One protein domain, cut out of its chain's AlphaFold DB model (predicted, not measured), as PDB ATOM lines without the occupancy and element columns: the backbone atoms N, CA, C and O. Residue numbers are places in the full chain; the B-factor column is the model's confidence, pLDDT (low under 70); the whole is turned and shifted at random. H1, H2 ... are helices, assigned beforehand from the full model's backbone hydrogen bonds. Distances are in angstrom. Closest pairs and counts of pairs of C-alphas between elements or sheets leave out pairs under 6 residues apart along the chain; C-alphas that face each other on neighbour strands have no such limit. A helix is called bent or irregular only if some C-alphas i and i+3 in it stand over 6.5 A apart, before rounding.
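This is residues 25 to 141 of the 146 residues of the protein "AcrR family transcriptional regulator" of Phytomonospora endophytica (UniProt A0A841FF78). This is an elongated helical bundle with H2 in its middle: H1 packs on one side of H2, H6 on the opposite side and H5 on a third, while the long H4 runs side by side with H1 along the longest axis. The short H3 lies at the end of the body where H1 begins, and residues 76 to 81 stick out there. The printed part has 117 residues with six named helices, H1 to H6 in chain order, and no named strand; its class is all helix. The whole is compact, with a radius of gyration of the C-alphas of 14.4 A, and spans 44 by 27 by 24 A.

Start with H1, residues 25 to 46, and go on to the hub H2, residues 50 to 63, which touches four other helices. They form a helical hairpin, opposite ways at a shallow tilt of 24 degrees; residues 40 to 44 of H1 touch H2, closest at the C-alphas of Ala 44 and Trp 53, 6.3 A apart. H3, residues 65 to 74, meets H2 only through their link and touches H1 at residues 25 to 29; the closest C-alphas, of His 29 and Leu 71, are 7.1 A apart. Look next at H4, residues 81 to 104: it touches H1, the same way at a shallow tilt of 14 degrees, with the C-alphas of Cys 41 and Val 93 closest at 6.3 A. H5, residues 111 to 123, touches H2 at a steep tilt of 40 degrees, and the closest C-alphas, of Ala 62 and Ala 122, are 4.6 A apart. H6, residues 128 to 140, touches H2 with the C-alphas of Tyr 51 and Val 135 closest at 6.5 A, and is apart from H1, H3 and H4. H1, H2, H4, H5 and H6 form an up and down bundle, each running against the one before it in the chain. In H2, H3, H5 and H6 every O i to N i+4 pair is within hydrogen-bond range; in H1 15 of 18 are, in H4 18 of 20.

Find C-alpha 25 at (-9.578, -24.488, -16.115); from there H1 runs 32.5 A to C-alpha 46. H2 covers 20.0 A and H3 14.0 A. Find C-alpha 81 at (1.736, -19.822, -27.910), where H4 begins its 34.3 A; it has a kink of 34 degrees near residue 98 and is irregular, with C-alphas 100 and 103 9.0 A apart. H5 and H6 each cover 18.5 A, and H6 ends at C-alpha 140, (-9.738, 13.215, -34.267).

The two C-alphas farthest apart, of Arg 25 and Glu 103, are 44.8 A apart. The printed part has no cut and no long link. The mean pLDDT of the printed part is 76.6; look for values under 70 at residues 25 to 37, 44 to 48, 64 to 83 and 125 to 126.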
ATOM      1  N   ARG A  25      -8.849 -25.771 -16.020       58.19
ATOM      2  CA  ARG A  25      -9.578 -24.488 -16.115       58.19
ATOM      3  C   ARG A  25      -9.012 -23.587 -17.225       58.19
ATOM      4  O   ARG A  25      -9.764 -22.825 -17.822       58.19
ATOM      5  N   ARG A  26      -7.713 -23.723 -17.508       58.34
ATOM      6  CA  ARG A  26      -7.002 -23.088 -18.621       58.34
ATOM      7  C   ARG A  26      -7.638 -23.389 -19.971       58.34
ATOM      8  O   ARG A  26      -7.880 -22.469 -20.739       58.34
ATOM      9  N   ASP A  27      -7.939 -24.658 -20.226       58.59
ATOM     10  CA  ASP A  27      -8.387 -25.135 -21.536       58.59
ATOM     11  C   ASP A  27      -9.767 -24.560 -21.879       58.59
ATOM     12  O   ASP A  27     -10.004 -24.130 -23.000       58.59
ATOM     13  N   LEU A  28     -10.646 -24.437 -20.876       60.19
ATOM     14  CA  LEU A  28     -11.941 -23.770 -21.036       60.19
ATOM     15  C   LEU A  28     -11.768 -22.299 -21.415       60.19
ATOM     16  O   LEU A  28     -12.491 -21.774 -22.256       60.19
ATOM     17  N   HIS A  29     -10.845 -21.609 -20.753       59.09
ATOM     18  CA  HIS A  29     -10.644 -20.193 -21.008       59.09
ATOM     19  C   HIS A  29      -9.955 -19.937 -22.353       59.09
ATOM     20  O   HIS A  29     -10.232 -18.905 -22.955       59.09
ATOM     21  N   ILE A  30      -9.099 -20.857 -22.814       62.19
ATOM     22  CA  ILE A  30      -8.467 -20.800 -24.136       62.19
ATOM     23  C   ILE A  30      -9.518 -20.901 -25.236       62.19
ATOM     24  O   ILE A  30      -9.550 -20.043 -26.113       62.19
ATOM     25  N   ASP A  31     -10.421 -21.872 -25.151       62.62
ATOM     26  CA  ASP A  31     -11.470 -22.039 -26.159       62.62
ATOM     27  C   ASP A  31     -12.452 -20.863 -26.168       62.62
ATOM     28  O   ASP A  31     -12.786 -20.351 -27.237       62.62
ATOM     29  N   VAL A  32     -12.838 -20.363 -24.986       64.62
ATOM     30  CA  VAL A  32     -13.648 -19.140 -24.886       64.62
ATOM     31  C   VAL A  32     -12.902 -17.965 -25.516       64.62
ATOM     32  O   VAL A  32     -13.483 -17.244 -26.309       64.62
ATOM     33  N   TYR A  33     -11.612 -17.769 -25.238       64.38
ATOM     34  CA  TYR A  33     -10.855 -16.686 -25.873       64.38
ATOM     35  C   TYR A  33     -10.730 -16.849 -27.391       64.38
ATOM     36  O   TYR A  33     -10.819 -15.856 -28.106       64.38
ATOM     37  N   ALA A  34     -10.557 -18.069 -27.896       66.62
ATOM     38  CA  ALA A  34     -10.449 -18.329 -29.326       66.62
ATOM     39  C   ALA A  34     -11.752 -18.005 -30.076       66.62
ATOM     40  O   ALA A  34     -11.711 -17.335 -31.108       66.62
ATOM     41  N   GLU A  35     -12.906 -18.418 -29.541       67.19
ATOM     42  CA  GLU A  35     -14.224 -18.075 -30.098       67.19
ATOM     43  C   GLU A  35     -14.452 -16.556 -30.098       67.19
ATOM     44  O   GLU A  35     -14.964 -15.972 -31.052       67.19
ATOM     45  N   GLU A  36     -13.991 -15.897 -29.045       66.88
ATOM     46  CA  GLU A  36     -14.162 -14.469 -28.827       66.88
ATOM     47  C   GLU A  36     -13.257 -13.617 -29.732       66.88
ATOM     48  O   GLU A  36     -13.702 -12.605 -30.282       66.88
ATOM     49  N   VAL A  37     -12.015 -14.053 -29.959       69.69
ATOM     50  CA  VAL A  37     -11.116 -13.473 -30.967       69.69
ATOM     51  C   VAL A  37     -11.694 -13.684 -32.362       69.69
ATOM     52  O   VAL A  37     -11.749 -12.734 -33.137       69.69
ATOM     53  N   ALA A  38     -12.203 -14.879 -32.673       72.12
ATOM     54  CA  ALA A  38     -12.837 -15.150 -33.960       72.12
ATOM     55  C   ALA A  38     -14.059 -14.246 -34.206       72.12
ATOM     56  O   ALA A  38     -14.196 -13.685 -35.293       72.12
ATOM     57  N   ALA A  39     -14.901 -14.030 -33.191       71.75
ATOM     58  CA  ALA A  39     -16.039 -13.119 -33.275       71.75
ATOM     59  C   ALA A  39     -15.608 -11.654 -33.480       71.75
ATOM     60  O   ALA A  39     -16.236 -10.929 -34.251       71.75
ATOM     61  N   LEU A  40     -14.534 -11.204 -32.822       72.69
ATOM     62  CA  LEU A  40     -13.964  -9.868 -33.040       72.69
ATOM     63  C   LEU A  40     -13.395  -9.709 -34.452       72.69
ATOM     64  O   LEU A  40     -13.617  -8.674 -35.082       72.69
ATOM     65  N   CYS A  41     -12.696 -10.724 -34.959       73.00
ATOM     66  CA  CYS A  41     -12.147 -10.719 -36.310       73.00
ATOM     67  C   CYS A  41     -13.259 -10.688 -37.367       73.00
ATOM     68  O   CYS A  41     -13.199  -9.864 -38.271       73.00
ATOM     69  N   ALA A  42     -14.313 -11.498 -37.216       73.31
ATOM     70  CA  ALA A  42     -15.440 -11.536 -38.155       73.31
ATOM     71  C   ALA A  42     -16.166 -10.184 -38.267       73.31
ATOM     72  O   ALA A  42     -16.576  -9.770 -39.347       73.31
ATOM     73  N   ARG A  43     -16.255  -9.432 -37.163       71.25
ATOM     74  CA  ARG A  43     -16.862  -8.092 -37.162       71.25
ATOM     75  C   ARG A  43     -16.063  -7.059 -37.955       71.25
ATOM     76  O   ARG A  43     -16.586  -5.982 -38.212       71.25
ATOM     77  N   ALA A  44     -14.812  -7.328 -38.321       68.44
ATOM     78  CA  ALA A  44     -14.042  -6.407 -39.150       68.44
ATOM     79  C   ALA A  44     -14.589  -6.301 -40.581       68.44
ATOM     80  O   ALA A  44     -14.347  -5.288 -41.237       68.44
ATOM     81  N   ASP A  45     -15.327  -7.305 -41.053       63.66
ATOM     82  CA  ASP A  45     -15.952  -7.292 -42.379       63.66
ATOM     83  C   ASP A  45     -17.334  -6.616 -42.368       63.66
ATOM     84  O   ASP A  45     -17.742  -6.042 -43.374       63.66
ATOM     85  N   ASP A  46     -18.007  -6.616 -41.212       57.75
ATOM     86  CA  ASP A  46     -19.379  -6.110 -41.038       57.75
ATOM     87  C   ASP A  46     -19.466  -4.667 -40.506       57.75
ATOM     88  O   ASP A  46     -20.553  -4.087 -40.447       57.75
ATOM     89  N   LEU A  47     -18.358  -4.092 -40.030       61.38
ATOM     90  CA  LEU A  47     -18.334  -2.753 -39.435       61.38
ATOM     91  C   LEU A  47     -17.771  -1.719 -40.416       61.38
ATOM     92  O   LEU A  47     -16.747  -1.958 -41.051       61.38
ATOM     93  N   ASP A  48     -18.401  -0.538 -40.451       65.69
ATOM     94  CA  ASP A  48     -18.033   0.631 -41.275       65.69
ATOM     95  C   ASP A  48     -16.712   1.307 -40.829       65.69
ATOM     96  O   ASP A  48     -16.640   2.514 -40.595       65.69
ATOM     97  N   GLY A  49     -15.642   0.528 -40.675       81.00
ATOM     98  CA  GLY A  49     -14.283   1.023 -40.487       81.00
ATOM     99  C   GLY A  49     -13.700   0.884 -39.078       81.00
ATOM    100  O   GLY A  49     -14.334   0.439 -38.115       81.00
ATOM    101  N   LEU A  50     -12.428   1.283 -38.981       87.75
ATOM    102  CA  LEU A  50     -11.525   1.083 -37.842       87.75
ATOM    103  C   LEU A  50     -12.140   1.448 -36.481       87.75
ATOM    104  O   LEU A  50     -12.062   0.670 -35.533       87.75
ATOM    105  N   TYR A  51     -12.766   2.619 -36.368       88.94
ATOM    106  CA  TYR A  51     -13.233   3.145 -35.079       88.94
ATOM    107  C   TYR A  51     -14.476   2.429 -34.542       88.94
ATOM    108  O   TYR A  51     -14.617   2.265 -33.330       88.94
ATOM    109  N   SER A  52     -15.342   1.948 -35.435       87.62
ATOM    110  CA  SER A  52     -16.476   1.101 -35.057       87.62
ATOM    111  C   SER A  52     -15.983  -0.239 -34.504       87.62
ATOM    112  O   SER A  52     -16.433  -0.701 -33.449       87.62
ATOM    113  N   TRP A  53     -14.970  -0.818 -35.155       90.62
ATOM    114  CA  TRP A  53     -14.316  -2.029 -34.674       90.62
ATOM    115  C   TRP A  53     -13.620  -1.816 -33.322       90.62
ATOM    116  O   TRP A  53     -13.835  -2.604 -32.400       90.62
ATOM    117  N   LEU A  54     -12.886  -0.709 -33.143       89.44
ATOM    118  CA  LEU A  54     -12.245  -0.360 -31.868       89.44
ATOM    119  C   LEU A  54     -13.265  -0.203 -30.731       89.44
ATOM    120  O   LEU A  54     -13.018  -0.675 -29.621       89.44
ATOM    121  N   ALA A  55     -14.429   0.400 -30.987       88.56
ATOM    122  CA  ALA A  55     -15.497   0.491 -29.993       88.56
ATOM    123  C   ALA A  55     -16.010  -0.900 -29.570       88.56
ATOM    124  O   ALA A  55     -16.196  -1.158 -28.376       88.56
ATOM    125  N   GLY A  56     -16.183  -1.810 -30.534       85.75
ATOM    126  CA  GLY A  56     -16.535  -3.208 -30.281       85.75
ATOM    127  C   GLY A  56     -15.471  -3.946 -29.465       85.75
ATOM    128  O   GLY A  56     -15.801  -4.593 -28.470       85.75
ATOM    129  N   PHE A  57     -14.197  -3.784 -29.830       86.38
ATOM    130  CA  PHE A  57     -13.054  -4.333 -29.100       86.38
ATOM    131  C   PHE A  57     -13.019  -3.837 -27.647       86.38
ATOM    132  O   PHE A  57     -12.916  -4.639 -26.719       86.38
ATOM    133  N   ILE A  58     -13.195  -2.533 -27.419       87.44
ATOM    134  CA  ILE A  58     -13.225  -1.953 -26.069       87.44
ATOM    135  C   ILE A  58     -14.370  -2.548 -25.244       87.44
ATOM    136  O   ILE A  58     -14.155  -2.948 -24.100       87.44
ATOM    137  N   GLY A  59     -15.580  -2.621 -25.808       83.31
ATOM    138  CA  GLY A  59     -16.738  -3.203 -25.124       83.31
ATOM    139  C   GLY A  59     -16.512  -4.671 -24.759       83.31
ATOM    140  O   GLY A  59     -16.835  -5.104 -23.652       83.31
ATOM    141  N   HIS A  60     -15.883  -5.413 -25.665       79.19
ATOM    142  CA  HIS A  60     -15.529  -6.807 -25.463       79.19
ATOM    143  C   HIS A  60     -14.521  -6.995 -24.321       79.19
ATOM    144  O   HIS A  60     -14.767  -7.790 -23.413       79.19
ATOM    145  N   VAL A  61     -13.412  -6.247 -24.332       78.50
ATOM    146  CA  VAL A  61     -12.380  -6.311 -23.283       78.50
ATOM    147  C   VAL A  61     -12.948  -5.856 -21.934       78.50
ATOM    148  O   VAL A  61     -12.709  -6.500 -20.911       78.50
ATOM    149  N   ALA A  62     -13.763  -4.797 -21.918       80.50
ATOM    150  CA  ALA A  62     -14.374  -4.273 -20.698       80.50
ATOM    151  C   ALA A  62     -15.340  -5.280 -20.048       80.50
ATOM    152  O   ALA A  62     -15.285  -5.490 -18.836       80.50
ATOM    153  N   GLY A  63     -16.183  -5.948 -20.846       73.56
ATOM    154  CA  GLY A  63     -17.130  -6.961 -20.362       73.56
ATOM    155  C   GLY A  63     -16.467  -8.241 -19.840       73.56
ATOM    156  O   GLY A  63     -17.092  -9.010 -19.108       73.56
ATOM    157  N   LYS A  64     -15.196  -8.465 -20.184       68.69
ATOM    158  CA  LYS A  64     -14.455  -9.693 -19.873       68.69
ATOM    159  C   LYS A  64     -13.245  -9.472 -18.973       68.69
ATOM    160  O   LYS A  64     -12.484 -10.406 -18.744       68.69
ATOM    161  N   ARG A  65     -13.096  -8.284 -18.378       64.44
ATOM    162  CA  ARG A  65     -11.997  -7.961 -17.452       64.44
ATOM    163  C   ARG A  65     -11.848  -8.985 -16.325       64.44
ATOM    164  O   ARG A  65     -10.736  -9.397 -16.018       64.44
ATOM    165  N   ASP A  66     -12.960  -9.436 -15.751       61.28
ATOM    166  CA  ASP A  66     -12.939 -10.434 -14.673       61.28
ATOM    167  C   ASP A  66     -12.477 -11.812 -15.170       61.28
ATOM    168  O   ASP A  66     -11.860 -12.562 -14.421       61.28
ATOM    169  N   LEU A  67     -12.758 -12.141 -16.437       62.44
ATOM    170  CA  LEU A  67     -12.281 -13.362 -17.087       62.44
ATOM    171  C   LEU A  67     -10.779 -13.267 -17.385       62.44
ATOM    172  O   LEU A  67     -10.043 -14.191 -17.058       62.44
ATOM    173  N   ALA A  68     -10.315 -12.133 -17.917       58.66
ATOM    174  CA  ALA A  68      -8.900 -11.859 -18.165       58.66
ATOM    175  C   ALA A  68      -8.069 -11.866 -16.866       58.66
ATOM    176  O   ALA A  68      -6.986 -12.446 -16.812       58.66
ATOM    177  N   ALA A  69      -8.599 -11.283 -15.785       61.53
ATOM    178  CA  ALA A  69      -7.972 -11.312 -14.466       61.53
ATOM    179  C   ALA A  69      -7.948 -12.729 -13.870       61.53
ATOM    180  O   ALA A  69      -6.945 -13.139 -13.289       61.53
ATOM    181  N   ALA A  70      -9.029 -13.500 -14.039       61.81
ATOM    182  CA  ALA A  70      -9.079 -14.896 -13.614       61.81
ATOM    183  C   ALA A  70      -8.107 -15.785 -14.406       61.81
ATOM    184  O   ALA A  70      -7.547 -16.711 -13.830       61.81
ATOM    185  N   LEU A  71      -7.893 -15.493 -15.689       55.34
ATOM    186  CA  LEU A  71      -6.904 -16.135 -16.555       55.34
ATOM    187  C   LEU A  71      -5.473 -15.870 -16.089       55.34
ATOM    188  O   LEU A  71      -4.750 -16.818 -15.800       55.34
ATOM    189  N   ALA A  72      -5.107 -14.595 -15.929       57.59
ATOM    190  CA  ALA A  72      -3.782 -14.194 -15.458       57.59
ATOM    191  C   ALA A  72      -3.452 -14.751 -14.060       57.59
ATOM    192  O   ALA A  72      -2.289 -14.983 -13.740       57.59
ATOM    193  N   ALA A  73      -4.474 -14.971 -13.225       58.69
ATOM    194  CA  ALA A  73      -4.332 -15.564 -11.900       58.69
ATOM    195  C   ALA A  73      -4.342 -17.105 -11.894       58.69
ATOM    196  O   ALA A  73      -3.849 -17.700 -10.936       58.69
ATOM    197  N   ALA A  74      -4.943 -17.753 -12.900       53.81
ATOM    198  CA  ALA A  74      -5.073 -19.210 -12.961       53.81
ATOM    199  C   ALA A  74      -3.819 -19.888 -13.519       53.81
ATOM    200  O   ALA A  74      -3.467 -20.951 -13.023       53.81
ATOM    201  N   ASP A  75      -3.133 -19.265 -14.476       47.97
ATOM    202  CA  ASP A  75      -1.884 -19.760 -15.051       47.97
ATOM    203  C   ASP A  75      -1.053 -18.551 -15.511       47.97
ATOM    204  O   ASP A  75      -1.464 -17.813 -16.406       47.97
ATOM    205  N   GLY A  76       0.111 -18.310 -14.894       42.28
ATOM    206  CA  GLY A  76       1.078 -17.344 -15.437       42.28
ATOM    207  C   GLY A  76       1.454 -17.760 -16.865       42.28
ATOM    208  O   GLY A  76       1.536 -18.944 -17.155       42.28
ATOM    209  N   ALA A  77       1.689 -16.897 -17.839       46.25
ATOM    210  CA  ALA A  77       1.978 -15.478 -17.887       46.25
ATOM    211  C   ALA A  77       1.653 -15.014 -19.331       46.25
ATOM    212  O   ALA A  77       1.384 -15.859 -20.193       46.25
ATOM    213  N   PRO A  78       1.739 -13.715 -19.662       50.44
ATOM    214  CA  PRO A  78       2.073 -13.316 -21.032       50.44
ATOM    215  C   PRO A  78       3.207 -14.209 -21.581       50.44
ATOM    216  O   PRO A  78       4.280 -14.265 -20.981       50.44
ATOM    217  N   GLY A  79       2.947 -14.951 -22.669       49.97
ATOM    218  CA  GLY A  79       3.937 -15.842 -23.295       49.97
ATOM    219  C   GLY A  79       3.492 -17.263 -23.674       49.97
ATOM    220  O   GLY A  79       4.346 -18.031 -24.116       49.97
ATOM    221  N   SER A  80       2.214 -17.649 -23.536       65.50
ATOM    222  CA  SER A  80       1.749 -18.913 -24.138       65.50
ATOM    223  C   SER A  80       1.627 -18.781 -25.670       65.50
ATOM    224  O   SER A  80       1.297 -17.693 -26.157       65.50
ATOM    225  N   PRO A  81       1.877 -19.852 -26.451       67.06
ATOM    226  CA  PRO A  81       1.736 -19.822 -27.910       67.06
ATOM    227  C   PRO A  81       0.338 -19.407 -28.384       67.06
ATOM    228  O   PRO A  81       0.204 -18.733 -29.398       67.06
ATOM    229  N   GLU A  82      -0.703 -19.775 -27.638       67.38
ATOM    230  CA  GLU A  82      -2.094 -19.440 -27.942       67.38
ATOM    231  C   GLU A  82      -2.351 -17.942 -27.760       67.38
ATOM    232  O   GLU A  82      -2.949 -17.304 -28.623       67.38
ATOM    233  N   PHE A  83      -1.834 -17.358 -26.674       66.75
ATOM    234  CA  PHE A  83      -1.951 -15.926 -26.415       66.75
ATOM    235  C   PHE A  83      -1.209 -15.095 -27.468       66.75
ATOM    236  O   PHE A  83      -1.727 -14.077 -27.927       66.75
ATOM    237  N   ALA A  84      -0.027 -15.556 -27.890       70.25
ATOM    238  CA  ALA A  84       0.710 -14.954 -28.998       70.25
ATOM    239  C   ALA A  84      -0.088 -15.031 -30.312       70.25
ATOM    240  O   ALA A  84      -0.288 -14.009 -30.959       70.25
ATOM    241  N   ALA A  85      -0.636 -16.203 -30.651       75.12
ATOM    242  CA  ALA A  85      -1.438 -16.385 -31.862       75.12
ATOM    243  C   ALA A  85      -2.694 -15.494 -31.886       75.12
ATOM    244  O   ALA A  85      -3.057 -14.956 -32.933       75.12
ATOM    245  N   TRP A  86      -3.354 -15.294 -30.743       75.19
ATOM    246  CA  TRP A  86      -4.483 -14.366 -30.649       75.19
ATOM    247  C   TRP A  86      -4.066 -12.911 -30.820       75.19
ATOM    248  O   TRP A  86      -4.753 -12.160 -31.511       75.19
ATOM    249  N   HIS A  87      -2.955 -12.501 -30.205       75.81
ATOM    250  CA  HIS A  87      -2.421 -11.158 -30.406       75.81
ATOM    251  C   HIS A  87      -2.045 -10.907 -31.865       75.81
ATOM    252  O   HIS A  87      -2.399  -9.851 -32.393       75.81
ATOM    253  N   ASP A  88      -1.435 -11.878 -32.538       83.44
ATOM    254  CA  ASP A  88      -1.106 -11.781 -33.960       83.44
ATOM    255  C   ASP A  88      -2.370 -11.669 -34.827       83.44
ATOM    256  O   ASP A  88      -2.437 -10.827 -35.726       83.44
ATOM    257  N   ALA A  89      -3.413 -12.453 -34.530       85.44
ATOM    258  CA  ALA A  89      -4.686 -12.394 -35.250       85.44
ATOM    259  C   ALA A  89      -5.382 -11.030 -35.095       85.44
ATOM    260  O   ALA A  89      -5.804 -10.430 -36.085       85.44
ATOM    261  N   ILE A  90      -5.456 -10.505 -33.868       84.25
ATOM    262  CA  ILE A  90      -6.044  -9.187 -33.588       84.25
ATOM    263  C   ILE A  90      -5.233  -8.083 -34.280       84.25
ATOM    264  O   ILE A  90      -5.809  -7.188 -34.900       84.25
ATOM    265  N   THR A  91      -3.903  -8.158 -34.209       88.25
ATOM    266  CA  THR A  91      -3.010  -7.187 -34.859       88.25
ATOM    267  C   THR A  91      -3.205  -7.201 -36.371       88.25
ATOM    268  O   THR A  91      -3.353  -6.144 -36.973       88.25
ATOM    269  N   THR A  92      -3.316  -8.385 -36.981       89.81
ATOM    270  CA  THR A  92      -3.589  -8.546 -38.420       89.81
ATOM    271  C   THR A  92      -4.889  -7.854 -38.836       89.81
ATOM    272  O   THR A  92      -4.931  -7.177 -39.864       89.81
ATOM    273  N   VAL A  93      -5.942  -7.969 -38.023       89.50
ATOM    274  CA  VAL A  93      -7.226  -7.306 -38.286       89.50
ATOM    275  C   VAL A  93      -7.107  -5.786 -38.223       89.50
ATOM    276  O   VAL A  93      -7.600  -5.101 -39.120       89.50
ATOM    277  N   VAL A  94      -6.441  -5.243 -37.198       89.69
ATOM    278  CA  VAL A  94      -6.247  -3.788 -37.076       89.69
ATOM    279  C   VAL A  94      -5.397  -3.250 -38.219       89.69
ATOM    280  O   VAL A  94      -5.743  -2.212 -38.777       89.69
ATOM    281  N   THR A  95      -4.349  -3.968 -38.626       91.06
ATOM    282  CA  THR A  95      -3.545  -3.618 -39.803       91.06
ATOM    283  C   THR A  95      -4.409  -3.557 -41.062       91.06
ATOM    284  O   THR A  95      -4.417  -2.538 -41.741       91.06
ATOM    285  N   GLY A  96      -5.232  -4.576 -41.329       90.00
ATOM    286  CA  GLY A  96      -6.127  -4.562 -42.491       90.00
ATOM    287  C   GLY A  96      -7.194  -3.458 -42.439       90.00
ATOM    288  O   GLY A  96      -7.603  -2.927 -43.471       90.00
ATOM    289  N   LEU A  97      -7.658  -3.076 -41.245       89.56
ATOM    290  CA  LEU A  97      -8.557  -1.931 -41.059       89.56
ATOM    291  C   LEU A  97      -7.855  -0.592 -41.317       89.56
ATOM    292  O   LEU A  97      -8.465   0.292 -41.915       89.56
ATOM    293  N   LEU A  98      -6.598  -0.448 -40.892       89.88
ATOM    294  CA  LEU A  98      -5.768   0.723 -41.178       89.88
ATOM    295  C   LEU A  98      -5.495   0.854 -42.678       89.88
ATOM    296  O   LEU A  98      -5.701   1.928 -43.238       89.88
ATOM    297  N   ASP A  99      -5.130  -0.247 -43.336       88.56
ATOM    298  CA  ASP A  99      -4.877  -0.279 -44.779       88.56
ATOM    299  C   ASP A  99      -6.123   0.121 -45.581       88.56
ATOM    300  O   ASP A  99      -6.030   0.893 -46.536       88.56
ATOM    301  N   ARG A 100      -7.309  -0.356 -45.172       87.94
ATOM    302  CA  ARG A 100      -8.586   0.032 -45.796       87.94
ATOM    303  C   ARG A 100      -8.950   1.494 -45.561       87.94
ATOM    304  O   ARG A 100      -9.538   2.105 -46.448       87.94
ATOM    305  N   ALA A 101      -8.640   2.039 -44.384       86.19
ATOM    306  CA  ALA A 101      -8.922   3.437 -44.069       86.19
ATOM    307  C   ALA A 101      -8.026   4.404 -44.866       86.19
ATOM    308  O   ALA A 101      -8.440   5.522 -45.169       86.19
ATOM    309  N   GLY A 102      -6.815   3.974 -45.236       85.38
ATOM    310  CA  GLY A 102      -5.925   4.731 -46.114       85.38
ATOM    311  C   GLY A 102      -5.647   6.143 -45.592       85.38
ATOM    312  O   GLY A 102      -5.232   6.324 -44.448       85.38
ATOM    313  N   GLU A 103      -5.888   7.155 -46.428       84.00
ATOM    314  CA  GLU A 103      -5.621   8.567 -46.107       84.00
ATOM    315  C   GLU A 103      -6.567   9.167 -45.050       84.00
ATOM    316  O   GLU A 103      -6.305  10.259 -44.547       84.00
ATOM    317  N   GLU A 104      -7.646   8.469 -44.675       82.81
ATOM    318  CA  GLU A 104      -8.526   8.909 -43.584       82.81
ATOM    319  C   GLU A 104      -7.847   8.806 -42.210       82.81
ATOM    320  O   GLU A 104      -8.250   9.491 -41.265       82.81
ATOM    321  N   VAL A 105      -6.813   7.967 -42.090       85.62
ATOM    322  CA  VAL A 105      -6.015   7.808 -40.873       85.62
ATOM    323  C   VAL A 105      -4.644   8.446 -41.070       85.62
ATOM    324  O   VAL A 105      -4.014   8.356 -42.122       85.62
ATOM    325  N   ARG A 106      -4.150   9.105 -40.019       84.06
ATOM    326  CA  ARG A 106      -2.819   9.718 -40.014       84.06
ATOM    327  C   ARG A 106      -1.739   8.676 -40.333       84.06
ATOM    328  O   ARG A 106      -1.689   7.617 -39.716       84.06
ATOM    329  N   ALA A 107      -0.806   9.030 -41.215       83.62
ATOM    330  CA  ALA A 107       0.366   8.202 -41.488       83.62
ATOM    331  C   ALA A 107       1.218   7.965 -40.225       83.62
ATOM    332  O   ALA A 107       1.401   8.869 -39.403       83.62
ATOM    333  N   GLY A 108       1.785   6.762 -40.110       83.94
ATOM    334  CA  GLY A 108       2.656   6.377 -38.994       83.94
ATOM    335  C   GLY A 108       1.921   5.931 -37.728       83.94
ATOM    336  O   GLY A 108       2.542   5.868 -36.672       83.94
ATOM    337  N   VAL A 109       0.619   5.644 -37.813       89.06
ATOM    338  CA  VAL A 109      -0.119   4.982 -36.731       89.06
ATOM    339  C   VAL A 109       0.271   3.505 -36.682       89.06
ATOM    340  O   VAL A 109       0.088   2.785 -37.662       89.06
ATOM    341  N   ASP A 110       0.797   3.065 -35.540       90.25
ATOM    342  CA  ASP A 110       1.111   1.660 -35.289       90.25
ATOM    343  C   ASP A 110      -0.160   0.899 -34.834       90.25
ATOM    344  O   ASP A 110      -0.850   1.350 -33.906       90.25
ATOM    345  N   PRO A 111      -0.503  -0.247 -35.459       89.62
ATOM    346  CA  PRO A 111      -1.629  -1.086 -35.041       89.62
ATOM    347  C   PRO A 111      -1.570  -1.498 -33.562       89.62
ATOM    348  O   PRO A 111      -2.601  -1.560 -32.885       89.62
ATOM    349  N   VAL A 112      -0.369  -1.767 -33.044       87.19
ATOM    350  CA  VAL A 112      -0.144  -2.190 -31.659       87.19
ATOM    351  C   VAL A 112      -0.425  -1.039 -30.698       87.19
ATOM    352  O   VAL A 112      -1.096  -1.245 -29.686       87.19
ATOM    353  N   ASP A 113      -0.007   0.183 -31.030       89.88
ATOM    354  CA  ASP A 113      -0.279   1.362 -30.198       89.88
ATOM    355  C   ASP A 113      -1.787   1.630 -30.075       89.88
ATOM    356  O   ASP A 113      -2.285   1.933 -28.984       89.88
ATOM    357  N   LEU A 114      -2.549   1.450 -31.162       90.06
ATOM    358  CA  LEU A 114      -4.014   1.534 -31.124       90.06
ATOM    359  C   LEU A 114      -4.630   0.499 -30.179       90.06
ATOM    360  O   LEU A 114      -5.519   0.833 -29.390       90.06
ATOM    361  N   LEU A 115      -4.150  -0.744 -30.227       87.50
ATOM    362  CA  LEU A 115      -4.624  -1.821 -29.358       87.50
ATOM    363  C   LEU A 115      -4.275  -1.574 -27.889       87.50
ATOM    364  O   LEU A 115      -5.110  -1.823 -27.012       87.50
ATOM    365  N   VAL A 116      -3.085  -1.039 -27.605       86.12
ATOM    366  CA  VAL A 116      -2.672  -0.639 -26.251       86.12
ATOM    367  C   VAL A 116      -3.591   0.459 -25.718       86.12
ATOM    368  O   VAL A 116      -4.112   0.335 -24.605       86.12
ATOM    369  N   MET A 117      -3.866   1.497 -26.514       89.94
ATOM    370  CA  MET A 117      -4.787   2.571 -26.127       89.94
ATOM    371  C   MET A 117      -6.208   2.048 -25.885       89.94
ATOM    372  O   MET A 117      -6.801   2.333 -24.843       89.94
ATOM    373  N   ALA A 118      -6.741   1.238 -26.801       89.31
ATOM    374  CA  ALA A 118      -8.070   0.645 -26.672       89.31
ATOM    375  C   ALA A 118      -8.182  -0.255 -25.429       89.31
ATOM    376  O   ALA A 118      -9.155  -0.176 -24.675       89.31
ATOM    377  N   THR A 119      -7.148  -1.050 -25.151       85.00
ATOM    378  CA  THR A 119      -7.060  -1.864 -23.933       85.00
ATOM    379  C   THR A 119      -7.056  -0.986 -22.680       85.00
ATOM    380  O   THR A 119      -7.803  -1.251 -21.740       85.00
ATOM    381  N   GLY A 120      -6.290   0.109 -22.671       84.69
ATOM    382  CA  GLY A 120      -6.293   1.078 -21.573       84.69
ATOM    383  C   GLY A 120      -7.681   1.676 -21.305       84.69
ATOM    384  O   GLY A 120      -8.118   1.744 -20.152       84.69
ATOM    385  N   ILE A 121      -8.417   2.039 -22.361       87.56
ATOM    386  CA  ILE A 121      -9.801   2.535 -22.256       87.56
ATOM    387  C   ILE A 121     -10.713   1.469 -21.633       87.56
ATOM    388  O   ILE A 121     -11.500   1.772 -20.732       87.56
ATOM    389  N   ALA A 122     -10.595   0.220 -22.084       84.88
ATOM    390  CA  ALA A 122     -11.405  -0.886 -21.589       84.88
ATOM    391  C   ALA A 122     -11.146  -1.190 -20.102       84.88
ATOM    392  O   ALA A 122     -12.087  -1.394 -19.331       84.88
ATOM    393  N   LEU A 123      -9.878  -1.185 -19.677       79.75
ATOM    394  CA  LEU A 123      -9.483  -1.547 -18.313       79.75
ATOM    395  C   LEU A 123      -9.826  -0.473 -17.277       79.75
ATOM    396  O   LEU A 123     -10.189  -0.805 -16.142       79.75
ATOM    397  N   THR A 124      -9.743   0.802 -17.663       80.06
ATOM    398  CA  THR A 124      -9.957   1.945 -16.761       80.06
ATOM    399  C   THR A 124     -11.429   2.249 -16.478       80.06
ATOM    400  O   THR A 124     -11.711   3.107 -15.648       80.06
ATOM    401  N   GLY A 125     -12.367   1.503 -17.079       63.84
ATOM    402  CA  GLY A 125     -13.763   1.450 -16.640       63.84
ATOM    403  C   GLY A 125     -14.479   2.790 -16.775       63.84
ATOM    404  O   GLY A 125     -14.635   3.538 -15.815       63.84
ATOM    405  N   SER A 126     -14.924   3.089 -17.990       64.81
ATOM    406  CA  SER A 126     -15.363   4.436 -18.347       64.81
ATOM    407  C   SER A 126     -16.877   4.575 -18.598       64.81
ATOM    408  O   SER A 126     -17.393   5.691 -18.559       64.81
ATOM    409  N   GLY A 127     -17.612   3.470 -18.768       77.31
ATOM    410  CA  GLY A 127     -19.019   3.487 -19.197       77.31
ATOM    411  C   GLY A 127     -19.169   3.795 -20.700       77.31
ATOM    412  O   GLY A 127     -18.252   4.369 -21.298       77.31
ATOM    413  N   PRO A 128     -20.288   3.407 -21.336       82.19
ATOM    414  CA  PRO A 128     -20.431   3.436 -22.795       82.19
ATOM    415  C   PRO A 128     -20.299   4.846 -23.390       82.19
ATOM    416  O   PRO A 128     -19.645   5.018 -24.418       82.19
ATOM    417  N   GLU A 129     -20.814   5.880 -22.721       87.38
ATOM    418  CA  GLU A 129     -20.746   7.262 -23.211       87.38
ATOM    419  C   GLU A 129     -19.316   7.800 -23.209       87.38
ATOM    420  O   GLU A 129     -18.919   8.553 -24.097       87.38
ATOM    421  N   ARG A 130     -18.523   7.450 -22.192       87.00
ATOM    422  CA  ARG A 130     -17.124   7.880 -22.128       87.00
ATOM    423  C   ARG A 130     -16.274   7.071 -23.100       87.00
ATOM    424  O   ARG A 130     -15.405   7.665 -23.724       87.00
ATOM    425  N   THR A 131     -16.546   5.778 -23.276       88.44
ATOM    426  CA  THR A 131     -15.907   4.974 -24.325       88.44
ATOM    427  C   THR A 131     -16.130   5.594 -25.700       88.44
ATOM    428  O   THR A 131     -15.157   5.806 -26.413       88.44
ATOM    429  N   ALA A 132     -17.366   5.978 -26.039       88.44
ATOM    430  CA  ALA A 132     -17.658   6.645 -27.307       88.44
ATOM    431  C   ALA A 132     -16.845   7.940 -27.482       88.44
ATOM    432  O   ALA A 132     -16.211   8.137 -28.514       88.44
ATOM    433  N   ARG A 133     -16.773   8.788 -26.445       90.56
ATOM    434  CA  ARG A 133     -15.946  10.009 -26.483       90.56
ATOM    435  C   ARG A 133     -14.449   9.725 -26.628       90.56
ATOM    436  O   ARG A 133     -13.754  10.492 -27.280       90.56
ATOM    437  N   LEU A 134     -13.940   8.667 -25.999       91.62
ATOM    438  CA  LEU A 134     -12.525   8.294 -26.088       91.62
ATOM    439  C   LEU A 134     -12.177   7.725 -27.467       91.62
ATOM    440  O   LEU A 134     -11.116   8.042 -27.989       91.62
ATOM    441  N   VAL A 135     -13.079   6.957 -28.085       90.00
ATOM    442  CA  VAL A 135     -12.929   6.510 -29.479       90.00
ATOM    443  C   VAL A 135     -12.937   7.705 -30.435       90.00
ATOM    444  O   VAL A 135     -12.109   7.765 -31.338       90.00
ATOM    445  N   GLU A 136     -13.797   8.694 -30.197       89.88
ATOM    446  CA  GLU A 136     -13.820   9.925 -30.993       89.88
ATOM    447  C   GLU A 136     -12.521  10.737 -30.846       89.88
ATOM    448  O   GLU A 136     -11.986  11.257 -31.822       89.88
ATOM    449  N   LEU A 137     -11.953  10.786 -29.636       90.12
ATOM    450  CA  LEU A 137     -10.638  11.389 -29.399       90.12
ATOM    451  C   LEU A 137      -9.504  10.612 -30.077       90.12
ATOM    452  O   LEU A 137      -8.565  11.233 -30.565       90.12
ATOM    453  N   LEU A 138      -9.578   9.281 -30.148       88.88
ATOM    454  CA  LEU A 138      -8.631   8.484 -30.938       88.88
ATOM    455  C   LEU A 138      -8.754   8.780 -32.438       88.88
ATOM    456  O   LEU A 138      -7.759   8.714 -33.156       88.88
ATOM    457  N   ARG A 139      -9.962   9.107 -32.907       87.94
ATOM    458  CA  ARG A 139     -10.221   9.445 -34.308       87.94
ATOM    459  C   ARG A 139      -9.694  10.812 -34.697       87.94
ATOM    460  O   ARG A 139      -9.025  10.944 -35.716       87.94
ATOM    461  N   HIS A 140      -9.997  11.824 -33.897       87.44
ATOM    462  CA  HIS A 140      -9.738  13.215 -34.267       87.44
ATOM    463  C   HIS A 140      -8.514  13.821 -33.576       87.44
ATOM    464  O   HIS A 140      -8.062  14.897 -33.963       87.44
ATOM    465  N   GLY A 141      -7.946  13.137 -32.582       86.12
ATOM    466  CA  GLY A 141      -6.924  13.711 -31.719       86.12
ATOM    467  C   GLY A 141      -7.475  14.865 -30.875       86.12
ATOM    468  O   GLY A 141      -8.683  15.057 -30.737       86.12
TER     469      GLY A 141